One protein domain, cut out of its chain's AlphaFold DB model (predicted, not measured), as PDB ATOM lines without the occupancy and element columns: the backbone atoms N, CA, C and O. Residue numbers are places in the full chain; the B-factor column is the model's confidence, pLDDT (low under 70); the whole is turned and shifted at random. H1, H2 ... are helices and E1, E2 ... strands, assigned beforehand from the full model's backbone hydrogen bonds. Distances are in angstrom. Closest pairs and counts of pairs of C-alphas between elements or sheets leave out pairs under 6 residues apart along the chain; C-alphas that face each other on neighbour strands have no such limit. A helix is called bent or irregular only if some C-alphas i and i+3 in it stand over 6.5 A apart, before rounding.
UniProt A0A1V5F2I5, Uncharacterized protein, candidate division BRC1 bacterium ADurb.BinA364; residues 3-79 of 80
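AT A GLANCE: This is residues 3 to 79 of the 80 residues of an uncharacterized protein of candidate division BRC1 bacterium ADurb.BinA364 (UniProt A0A1V5F2I5). Read along from residue 3 and you meet a small two-stranded hairpin, E1 and E2, at one end of the domain, then two helices, H1 and H2, at the other, with long stretches of loop making the middle between them. The helices form a loose corner, where the last residues of H2 come near the first residues of H1, and the far part of H1, residues 42 to 46, sticks out with residues 47 and 48. The printed part has 77 residues, with two named strands and then two named helices in the order E1, E2, H1, H2; the sheet, E1 - E2, is antiparallel. The class is mostly helix, though under half of the printed residues are in named elements. The whole is only just loose, close to compact, with a radius of gyration of the C-alphas of 14.0 A and spans of 37 by 31 by 23 A.

HOW THE PARTS SIT: Look first at E1, residues 13 to 15, and E2, residues 21 to 23, a hairpin of antiparallel neighbour strands with 120 degrees between their directions. The C-alphas of Asn 14 and Lys 22 face each other at 4.5 A. Within hydrogen-bond range you will find N 13 and O 23 at 2.9 A, and N 23 and O 13 at 2.8 A. Go on to H1, residues 37 to 46, which is apart from E1. Then find H2, residues 64 to 78, which is apart from both E1 and E2. H1 and H2 are close but not clearly touching: their closest C-alphas, those of Lys 38 and Leu 78, are 6.3 A apart. They run the same way at a steep tilt of 59 degrees, with centres 18.2 A apart. In H1 and H2 every O i to N i+4 pair is within hydrogen-bond range.

IN THESE COORDINATES: Find C-alpha 13 at (-19.003, 24.701, 2.066); from there E1 runs 6.2 A to C-alpha 15. E2 covers 6.4 A from C-alpha 21 to C-alpha 23. H1 begins at C-alpha 37, at (-29.132, 45.286, 8.863), and measures 14.0 A to C-alpha 46. H2 measures 21.5 A from C-alpha 64 to C-alpha 78, at (-28.270, 51.747, 13.791). Neither helix is bent.

THE WHOLE: The two C-alphas farthest apart are those of Gly 19 and Gly 79, at 39.0 A. The printed part has no cut. The link from E1 to E2 is tight, with 5 residues; those from E2 to H1, with 13 residues, and from H1 to H2, with 17, are long. Residues 42 to 48, of which 42 to 46 belong to H1, stand free. The mean pLDDT of the printed part is 95.0, and no printed residue is under 70.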
ATOM      1  N   LEU A   3     -29.696  37.890  14.185       97.06
ATOM      2  CA  LEU A   3     -28.778  38.645  13.340       97.06
ATOM      3  C   LEU A   3     -27.421  37.950  13.352       97.06
ATOM      4  O   LEU A   3     -26.786  37.863  14.403       97.06
ATOM      5  N   LYS A   4     -27.001  37.495  12.172       96.62
ATOM      6  CA  LYS A   4     -25.664  36.977  11.885       96.62
ATOM      7  C   LYS A   4     -25.148  37.680  10.642       96.62
ATOM      8  O   LYS A   4     -25.909  37.794   9.683       96.62
ATOM      9  N   ASP A   5     -23.907  38.151  10.652       97.00
ATOM     10  CA  ASP A   5     -23.310  38.801   9.484       97.00
ATOM     11  C   ASP A   5     -22.420  37.835   8.703       97.00
ATOM     12  O   ASP A   5     -21.916  36.845   9.242       97.00
ATOM     13  N   LEU A   6     -22.260  38.108   7.415       94.94
ATOM     14  CA  LEU A   6     -21.686  37.191   6.442       94.94
ATOM     15  C   LEU A   6     -20.788  37.945   5.472       94.94
ATOM     16  O   LEU A   6     -21.183  38.970   4.919       94.94
ATOM     17  N   ASP A   7     -19.614  37.388   5.191       94.38
ATOM     18  CA  ASP A   7     -18.878  37.778   3.994       94.38
ATOM     19  C   ASP A   7     -19.564  37.173   2.763       94.38
ATOM     20  O   ASP A   7     -19.524  35.963   2.538       94.38
ATOM     21  N   LEU A   8     -20.195  38.025   1.954       93.19
ATOM     22  CA  LEU A   8     -20.928  37.612   0.755       93.19
ATOM     23  C   LEU A   8     -20.017  37.067  -0.354       93.19
ATOM     24  O   LEU A   8     -20.513  36.421  -1.276       93.19
ATOM     25  N   ALA A   9     -18.704  37.310  -0.281       94.19
ATOM     26  CA  ALA A   9     -17.736  36.727  -1.204       94.19
ATOM     27  C   ALA A   9     -17.327  35.299  -0.809       94.19
ATOM     28  O   ALA A   9     -16.779  34.566  -1.637       94.19
ATOM     29  N   THR A  10     -17.587  34.888   0.436       92.50
ATOM     30  CA  THR A  10     -17.211  33.563   0.921       92.50
ATOM     31  C   THR A  10     -18.197  32.506   0.398       92.50
ATOM     32  O   THR A  10     -19.401  32.604   0.652       92.50
ATOM     33  N   PRO A  11     -17.723  31.477  -0.333       93.25
ATOM     34  CA  PRO A  11     -18.594  30.437  -0.862       93.25
ATOM     35  C   PRO A  11     -19.101  29.512   0.247       93.25
ATOM     36  O   PRO A  11     -18.411  29.261   1.238       93.25
ATOM     37  N   LEU A  12     -20.286  28.942   0.030       93.50
ATOM     38  CA  LEU A  12     -20.805  27.875   0.881       93.50
ATOM     39  C   LEU A  12     -19.908  26.636   0.803       93.50
ATOM     40  O   LEU A  12     -19.452  26.257  -0.282       93.50
ATOM     41  N   VAL A  13     -19.734  25.967   1.937       93.81
ATOM     42  CA  VAL A  13     -19.003  24.701   2.066       93.81
ATOM     43  C   VAL A  13     -19.950  23.598   2.520       93.81
ATOM     44  O   VAL A  13     -20.997  23.881   3.094       93.81
ATOM     45  N   ASN A  14     -19.606  22.338   2.264       95.31
ATOM     46  CA  ASN A  14     -20.358  21.230   2.852       95.31
ATOM     47  C   ASN A  14     -20.055  21.167   4.353       95.31
ATOM     48  O   ASN A  14     -18.886  21.138   4.741       95.31
ATOM     49  N   ASP A  15     -21.098  21.128   5.174       90.12
ATOM     50  CA  ASP A  15     -20.986  21.000   6.621       90.12
ATOM     51  C   ASP A  15     -21.467  19.617   7.074       90.12
ATOM     52  O   ASP A  15     -22.651  19.281   7.009       90.12
ATOM     53  N   GLU A  16     -20.536  18.802   7.567       91.69
ATOM     54  CA  GLU A  16     -20.821  17.456   8.074       91.69
ATOM     55  C   GLU A  16     -21.734  17.473   9.312       91.69
ATOM     56  O   GLU A  16     -22.495  16.531   9.534       91.69
ATOM     57  N   ARG A  17     -21.748  18.570  10.086       86.62
ATOM     58  CA  ARG A  17     -22.679  18.753  11.217       86.62
ATOM     59  C   ARG A  17     -24.129  18.849  10.742       86.62
ATOM     60  O   ARG A  17     -25.043  18.552  11.507       86.62
ATOM     61  N   LEU A  18     -24.328  19.240   9.483       86.38
ATOM     62  CA  LEU A  18     -25.620  19.345   8.810       86.38
ATOM     63  C   LEU A  18     -25.845  18.198   7.807       86.38
ATOM     64  O   LEU A  18     -26.645  18.333   6.882       86.38
ATOM     65  N   GLY A  19     -25.135  17.073   7.956       91.38
ATOM     66  CA  GLY A  19     -25.274  15.913   7.069       91.38
ATOM     67  C   GLY A  19     -24.776  16.165   5.642       91.38
ATOM     68  O   GLY A  19     -25.329  15.609   4.695       91.38
ATOM     69  N   GLY A  20     -23.773  17.034   5.481       91.06
ATOM     70  CA  GLY A  20     -23.174  17.376   4.189       91.06
ATOM     71  C   GLY A  20     -23.922  18.466   3.415       91.06
ATOM     72  O   GLY A  20     -23.607  18.713   2.250       91.06
ATOM     73  N   ALA A  21     -24.912  19.122   4.029       92.12
ATOM     74  CA  ALA A  21     -25.588  20.272   3.434       92.12
ATOM     75  C   ALA A  21     -24.626  21.459   3.256       92.12
ATOM     76  O   ALA A  21     -23.650  21.606   3.991       92.12
ATOM     77  N   LYS A  22     -24.915  22.322   2.276       92.94
ATOM     78  CA  LYS A  22     -24.150  23.553   2.061       92.94
ATOM     79  C   LYS A  22     -24.482  24.588   3.134       92.94
ATOM     80  O   LYS A  22     -25.652  24.932   3.280       92.94
ATOM     81  N   ASP A  23     -23.459  25.125   3.787       91.44
ATOM     82  CA  ASP A  23     -23.574  26.178   4.796       91.44
ATOM     83  C   ASP A  23     -22.449  27.214   4.674       91.44
ATOM     84  O   ASP A  23     -21.449  27.006   3.976       91.44
ATOM     85  N   TRP A  24     -22.621  28.359   5.330       89.75
ATOM     86  CA  TRP A  24     -21.571  29.357   5.442       89.75
ATOM     87  C   TRP A  24     -20.481  28.871   6.396       89.75
ATOM     88  O   TRP A  24     -20.767  28.523   7.541       89.75
ATOM     89  N   PRO A  25     -19.205  28.888   5.970       88.06
ATOM     90  CA  PRO A  25     -18.119  28.365   6.789       88.06
ATOM     91  C   PRO A  25     -17.845  29.221   8.030       88.06
ATOM     92  O   PRO A  25     -17.256  28.723   8.986       88.06
ATOM     93  N   ASN A  26     -18.205  30.512   8.012       89.81
ATOM     94  CA  ASN A  26     -18.012  31.394   9.155       89.81
ATOM     95  C   ASN A  26     -18.965  32.596   9.133       89.81
ATOM     96  O   ASN A  26     -19.176  33.209   8.085       89.81
ATOM     97  N   PHE A  27     -19.443  32.981  10.315       94.94
ATOM     98  CA  PHE A  27     -20.147  34.243  10.537       94.94
ATOM     99  C   PHE A  27     -19.178  35.315  11.041       94.94
ATOM    100  O   PHE A  27     -18.116  35.023  11.602       94.94
ATOM    101  N   LEU A  28     -19.540  36.572  10.815       96.19
ATOM    102  CA  LEU A  28     -18.772  37.734  11.233       96.19
ATOM    103  C   LEU A  28     -19.529  38.524  12.296       96.19
ATOM    104  O   LEU A  28     -20.751  38.443  12.430       96.19
ATOM    105  N   GLU A  29     -18.778  39.317  13.049       97.38
ATOM    106  CA  GLU A  29     -19.363  40.349  13.895       97.38
ATOM    107  C   GLU A  29     -20.113  41.360  13.026       97.38
ATOM    108  O   GLU A  29     -19.709  41.652  11.897       97.38
ATOM    109  N   LEU A  30     -21.208  41.894  13.559       97.50
ATOM    110  CA  LEU A  30     -22.105  42.774  12.826       97.50
ATOM    111  C   LEU A  30     -21.354  44.007  12.307       97.50
ATOM    112  O   LEU A  30     -20.629  44.670  13.055       97.50
ATOM    113  N   GLY A  31     -21.551  44.311  11.025       96.81
ATOM    114  CA  GLY A  31     -20.912  45.431  10.341       96.81
ATOM    115  C   GLY A  31     -19.558  45.100   9.716       96.81
ATOM    116  O   GLY A  31     -18.956  45.980   9.106       96.81
ATOM    117  N   GLN A  32     -19.071  43.864   9.855       96.56
ATOM    118  CA  GLN A  32     -17.881  43.385   9.140       96.56
ATOM    119  C   GLN A  32     -18.218  42.555   7.898       96.56
ATOM    120  O   GLN A  32     -17.322  42.285   7.100       96.56
ATOM    121  N   GLY A  33     -19.469  42.118   7.748       95.88
ATOM    122  CA  GLY A  33     -19.940  41.429   6.554       95.88
ATOM    123  C   GLY A  33     -20.650  42.368   5.581       95.88
ATOM    124  O   GLY A  33     -20.435  43.580   5.569       95.88
ATOM    125  N   GLY A  34     -21.465  41.781   4.709       96.38
ATOM    126  CA  GLY A  34     -22.134  42.477   3.611       96.38
ATOM    127  C   GLY A  34     -23.636  42.687   3.793       96.38
ATOM    128  O   GLY A  34     -24.285  43.132   2.846       96.38
ATOM    129  N   LEU A  35     -24.221  42.341   4.944       96.69
ATOM    130  CA  LEU A  35     -25.668  42.464   5.143       96.69
ATOM    131  C   LEU A  35     -26.091  43.887   5.540       96.69
ATOM    132  O   LEU A  35     -25.522  44.508   6.436       96.69
ATOM    133  N   ASP A  36     -27.171  44.386   4.928       97.19
ATOM    134  CA  ASP A  36     -27.798  45.658   5.307       97.19
ATOM    135  C   ASP A  36     -28.802  45.457   6.451       97.19
ATOM    136  O   ASP A  36     -30.018  45.331   6.261       97.19
ATOM    137  N   PHE A  37     -28.288  45.444   7.681       97.56
ATOM    138  CA  PHE A  37     -29.132  45.286   8.863       97.56
ATOM    139  C   PHE A  37     -30.097  46.449   9.085       97.56
ATOM    140  O   PHE A  37     -31.166  46.238   9.659       97.56
ATOM    141  N   LYS A  38     -29.780  47.661   8.613       96.69
ATOM    142  CA  LYS A  38     -30.702  48.794   8.731       96.69
ATOM    143  C   LYS A  38     -31.964  48.525   7.917       96.69
ATOM    144  O   LYS A  38     -33.065  48.652   8.454       96.69
ATOM    145  N   ALA A  39     -31.809  48.094   6.666       97.56
ATOM    146  CA  ALA A  39     -32.931  47.724   5.814       97.56
ATOM    147  C   ALA A  39     -33.725  46.541   6.395       97.56
ATOM    148  O   ALA A  39     -34.957  46.591   6.431       97.56
ATOM    149  N   CYS A  40     -33.049  45.510   6.919       96.69
ATOM    150  CA  CYS A  40     -33.719  44.374   7.562       96.69
ATOM    151  C   CYS A  40     -34.577  44.800   8.766       96.69
ATOM    152  O   CYS A  40     -35.742  44.407   8.865       96.69
ATOM    153  N   LEU A  41     -34.027  45.617   9.670       96.25
ATOM    154  CA  LEU A  41     -34.735  46.103  10.858       96.25
ATOM    155  C   LEU A  41     -35.922  46.999  10.483       96.25
ATOM    156  O   LEU A  41     -37.009  46.850  11.041       96.25
ATOM    157  N   GLN A  42     -35.750  47.882   9.494       96.56
ATOM    158  CA  GLN A  42     -36.834  48.719   8.974       96.56
ATOM    159  C   GLN A  42     -37.960  47.881   8.359       96.56
ATOM    160  O   GLN A  42     -39.135  48.157   8.609       96.56
ATOM    161  N   ALA A  43     -37.625  46.834   7.601       97.56
ATOM    162  CA  ALA A  43     -38.612  45.934   7.014       97.56
ATOM    163  C   ALA A  43     -39.412  45.176   8.087       97.56
ATOM    164  O   ALA A  43     -40.633  45.063   7.975       97.56
ATOM    165  N   LEU A  44     -38.751  44.700   9.148       96.75
ATOM    166  CA  LEU A  44     -39.419  44.053  10.281       96.75
ATOM    167  C   LEU A  44     -40.364  45.009  11.012       96.75
ATOM    168  O   LEU A  44     -41.526  44.665  11.242       96.75
ATOM    169  N   ALA A  45     -39.897  46.220  11.324       95.69
ATOM    170  CA  ALA A  45     -40.712  47.245  11.967       95.69
ATOM    171  C   ALA A  45     -41.938  47.614  11.113       95.69
ATOM    172  O   ALA A  45     -43.052  47.683  11.628       95.69
ATOM    173  N   ALA A  46     -41.767  47.757   9.794       98.12
ATOM    174  CA  ALA A  46     -42.858  48.047   8.860       98.12
ATOM    175  C   ALA A  46     -43.918  46.930   8.787       98.12
ATOM    176  O   ALA A  46     -45.064  47.186   8.418       98.12
ATOM    177  N   LYS A  47     -43.559  45.691   9.143       98.00
ATOM    178  CA  LYS A  47     -44.492  44.561   9.267       98.00
ATOM    179  C   LYS A  47     -45.080  44.408  10.672       98.00
ATOM    180  O   LYS A  47     -45.825  43.462  10.905       98.00
ATOM    181  N   GLY A  48     -44.769  45.322  11.592       97.75
ATOM    182  CA  GLY A  48     -45.249  45.276  12.970       97.75
ATOM    183  C   GLY A  48     -44.602  44.168  13.800       97.75
ATOM    184  O   GLY A  48     -45.203  43.707  14.768       97.75
ATOM    185  N   TYR A  49     -43.402  43.707  13.432       97.31
ATOM    186  CA  TYR A  49     -42.681  42.732  14.245       97.31
ATOM    187  C   TYR A  49     -42.289  43.351  15.592       97.31
ATOM    188  O   TYR A  49     -41.567  44.343  15.639       97.31
ATOM    189  N   SER A  50     -42.744  42.738  16.683       96.38
ATOM    190  CA  SER A  50     -42.490  43.177  18.065       96.38
ATOM    191  C   SER A  50     -41.780  42.118  18.917       96.38
ATOM    192  O   SER A  50     -41.708  42.240  20.139       96.38
ATOM    193  N   GLY A  51     -41.292  41.047  18.285       97.12
ATOM    194  CA  GLY A  51     -40.591  39.960  18.961       97.12
ATOM    195  C   GLY A  51     -39.113  40.256  19.224       97.12
ATOM    196  O   GLY A  51     -38.578  41.298  18.848       97.12
ATOM    197  N   TRP A  52     -38.432  39.292  19.841       96.75
ATOM    198  CA  TRP A  52     -37.006  39.398  20.139       96.75
ATOM    199  C   TRP A  52     -36.129  39.305  18.891       96.75
ATOM    200  O   TRP A  52     -36.272  38.400  18.056       96.75
ATOM    201  N   ILE A  53     -35.153  40.207  18.834       95.56
ATOM    202  CA  ILE A  53     -34.024  40.161  17.913       95.56
ATOM    203  C   ILE A  53     -32.777  39.881  18.745       95.56
ATOM    204  O   ILE A  53     -32.432  40.664  19.628       95.56
ATOM    205  N   SER A  54     -32.129  38.749  18.498       96.81
ATOM    206  CA  SER A  54     -30.884  38.360  19.160       96.81
ATOM    207  C   SER A  54     -29.723  38.434  18.179       96.81
ATOM    208  O   SER A  54     -29.868  38.141  16.993       96.81
ATOM    209  N   VAL A  55     -28.556  38.824  18.682       97.06
ATOM    210  CA  VAL A  55     -27.298  38.652  17.955       97.06
ATOM    211  C   VAL A  55     -26.819  37.231  18.190       97.06
ATOM    212  O   VAL A  55     -26.786  36.785  19.338       97.06
ATOM    213  N   GLU A  56     -26.429  36.542  17.127       96.19
ATOM    214  CA  GLU A  56     -25.787  35.237  17.221       96.19
ATOM    215  C   GLU A  56     -24.443  35.287  16.495       96.19
ATOM    216  O   GLU A  56     -24.328  35.833  15.401       96.19
ATOM    217  N   LEU A  57     -23.417  34.740  17.139       95.56
ATOM    218  CA  LEU A  57     -22.093  34.573  16.564       95.56
ATOM    219  C   LEU A  57     -21.576  33.209  17.008       95.56
ATOM    220  O   LEU A  57     -21.258  33.016  18.179       95.56
ATOM    221  N   ASP A  58     -21.530  32.273  16.070       92.00
ATOM    222  CA  ASP A  58     -21.206  30.866  16.323       92.00
ATOM    223  C   ASP A  58     -19.778  30.712  16.846       92.00
ATOM    224  O   ASP A  58     -19.504  29.884  17.714       92.00
ATOM    225  N   TRP A  59     -18.869  31.538  16.325       89.62
ATOM    226  CA  TRP A  59     -17.481  31.559  16.743       89.62
ATOM    227  C   TRP A  59     -16.894  32.970  16.660       89.62
ATOM    228  O   TRP A  59     -16.933  33.625  15.618       89.62
ATOM    229  N   ALA A  60     -16.334  33.445  17.773       90.81
ATOM    230  CA  ALA A  60     -15.643  34.725  17.836       90.81
ATOM    231  C   ALA A  60     -14.144  34.537  17.566       90.81
ATOM    232  O   ALA A  60     -13.496  33.684  18.170       90.81
ATOM    233  N   LYS A  61     -13.575  35.374  16.687       89.00
ATOM    234  CA  LYS A  61     -12.119  35.425  16.446       89.00
ATOM    235  C   LYS A  61     -11.347  36.087  17.594       89.00
ATOM    236  O   LYS A  61     -10.139  35.897  17.708       89.00
ATOM    237  N   ARG A  62     -12.038  36.903  18.391       92.81
ATOM    238  CA  ARG A  62     -11.520  37.614  19.567       92.81
ATOM    239  C   ARG A  62     -12.217  37.127  20.835       92.81
ATOM    240  O   ARG A  62     -13.084  36.255  20.762       92.81
ATOM    241  N   ASP A  63     -11.857  37.710  21.975       97.06
ATOM    242  CA  ASP A  63     -12.528  37.425  23.240       97.06
ATOM    243  C   ASP A  63     -14.060  37.613  23.113       97.06
ATOM    244  O   ASP A  63     -14.512  38.609  22.532       97.06
ATOM    245  N   PRO A  64     -14.886  36.678  23.628       96.25
ATOM    246  CA  PRO A  64     -16.338  36.751  23.481       96.25
ATOM    247  C   PRO A  64     -16.968  38.041  24.020       96.25
ATOM    248  O   PRO A  64     -17.943  38.528  23.442       96.25
ATOM    249  N   LEU A  65     -16.430  38.619  25.101       96.88
ATOM    250  CA  LEU A  65     -16.935  39.877  25.648       96.88
ATOM    251  C   LEU A  65     -16.616  41.039  24.706       96.88
ATOM    252  O   LEU A  65     -17.478  41.884  24.463       96.88
ATOM    253  N   GLU A  66     -15.413  41.073  24.137       98.12
ATOM    254  CA  GLU A  66     -15.032  42.090  23.155       98.12
ATOM    255  C   GLU A  66     -15.890  42.002  21.889       98.12
ATOM    256  O   GLU A  66     -16.355  43.030  21.386       98.12
ATOM    257  N   ALA A  67     -16.157  40.785  21.407       97.50
ATOM    258  CA  ALA A  67     -17.036  40.558  20.266       97.50
ATOM    259  C   ALA A  67     -18.473  41.012  20.548       97.50
ATOM    260  O   ALA A  67     -19.099  41.705  19.741       97.50
ATOM    261  N   HIS A  68     -18.990  40.696  21.739       96.94
ATOM    262  CA  HIS A  68     -20.295  41.172  22.180       96.94
ATOM    263  C   HIS A  68     -20.361  42.705  22.223       96.94
ATOM    264  O   HIS A  68     -21.322  43.302  21.730       96.94
ATOM    265  N   MET A  69     -19.332  43.356  22.773       97.94
ATOM    266  CA  MET A  69     -19.261  44.817  22.838       97.94
ATOM    267  C   MET A  69     -19.216  45.449  21.445       97.94
ATOM    268  O   MET A  69     -19.897  46.451  21.222       97.94
ATOM    269  N   ALA A  70     -18.485  44.852  20.500       97.88
ATOM    270  CA  ALA A  70     -18.446  45.302  19.110       97.88
ATOM    271  C   ALA A  70     -19.827  45.204  18.438       97.88
ATOM    272  O   ALA A  70     -20.317  46.196  17.896       97.88
ATOM    273  N   ASN A  71     -20.501  44.057  18.560       97.75
ATOM    274  CA  ASN A  71     -21.851  43.860  18.023       97.75
ATOM    275  C   ASN A  71     -22.857  44.854  18.621       97.75
ATOM    276  O   ASN A  71     -23.666  45.452  17.910       97.75
ATOM    277  N   ARG A  72     -22.787  45.081  19.936       97.56
ATOM    278  CA  ARG A  72     -23.647  46.049  20.625       97.56
ATOM    279  C   ARG A  72     -23.368  47.486  20.188       97.56
ATOM    280  O   ARG A  72     -24.301  48.281  20.082       97.56
ATOM    281  N   ALA A  73     -22.106  47.837  19.956       98.12
ATOM    282  CA  ALA A  73     -21.736  49.153  19.449       98.12
ATOM    283  C   ALA A  73     -22.294  49.387  18.038       98.12
ATOM    284  O   ALA A  73     -22.844  50.457  17.785       98.12
ATOM    285  N   PHE A  74     -22.230  48.381  17.161       97.94
ATOM    286  CA  PHE A  74     -22.828  48.440  15.828       97.94
ATOM    287  C   PHE A  74     -24.351  48.651  15.884       97.94
ATOM    288  O   PHE A  74     -24.867  49.564  15.246       97.94
ATOM    289  N   LEU A  75     -25.075  47.890  16.713       97.00
ATOM    290  CA  LEU A  75     -26.528  48.068  16.872       97.00
ATOM    291  C   LEU A  75     -26.900  49.486  17.336       97.00
ATOM    292  O   LEU A  75     -27.784  50.114  16.757       97.00
ATOM    293  N   ARG A  76     -26.142  50.048  18.285       96.75
ATOM    294  CA  ARG A  76     -26.340  51.436  18.731       96.75
ATOM    295  C   ARG A  76     -26.161  52.458  17.608       96.75
ATOM    296  O   ARG A  76     -26.866  53.462  17.597       96.75
ATOM    297  N   GLN A  77     -25.249  52.219  16.664       96.88
ATOM    298  CA  GLN A  77     -25.081  53.082  15.485       96.88
ATOM    299  C   GLN A  77     -26.291  53.018  14.545       96.88
ATOM    300  O   GLN A  77     -26.587  53.999  13.862       96.88
ATOM    301  N   LEU A  78     -27.019  51.898  14.535       95.19
ATOM    302  CA  LEU A  78     -28.270  51.747  13.791       95.19
ATOM    303  C   LEU A  78     -29.486  52.364  14.504       95.19
ATOM    304  O   LEU A  78     -30.547  52.473  13.889       95.19
ATOM    305  N   GLY A  79     -29.335  52.801  15.758       91.88
ATOM    306  CA  GLY A  79     -30.406  53.407  16.550       91.88
ATOM    307  C   GLY A  79     -31.303  52.401  17.276       91.88
ATOM    308  O   GLY A  79     -32.442  52.741  17.594       91.88
TER     309      GLY A  79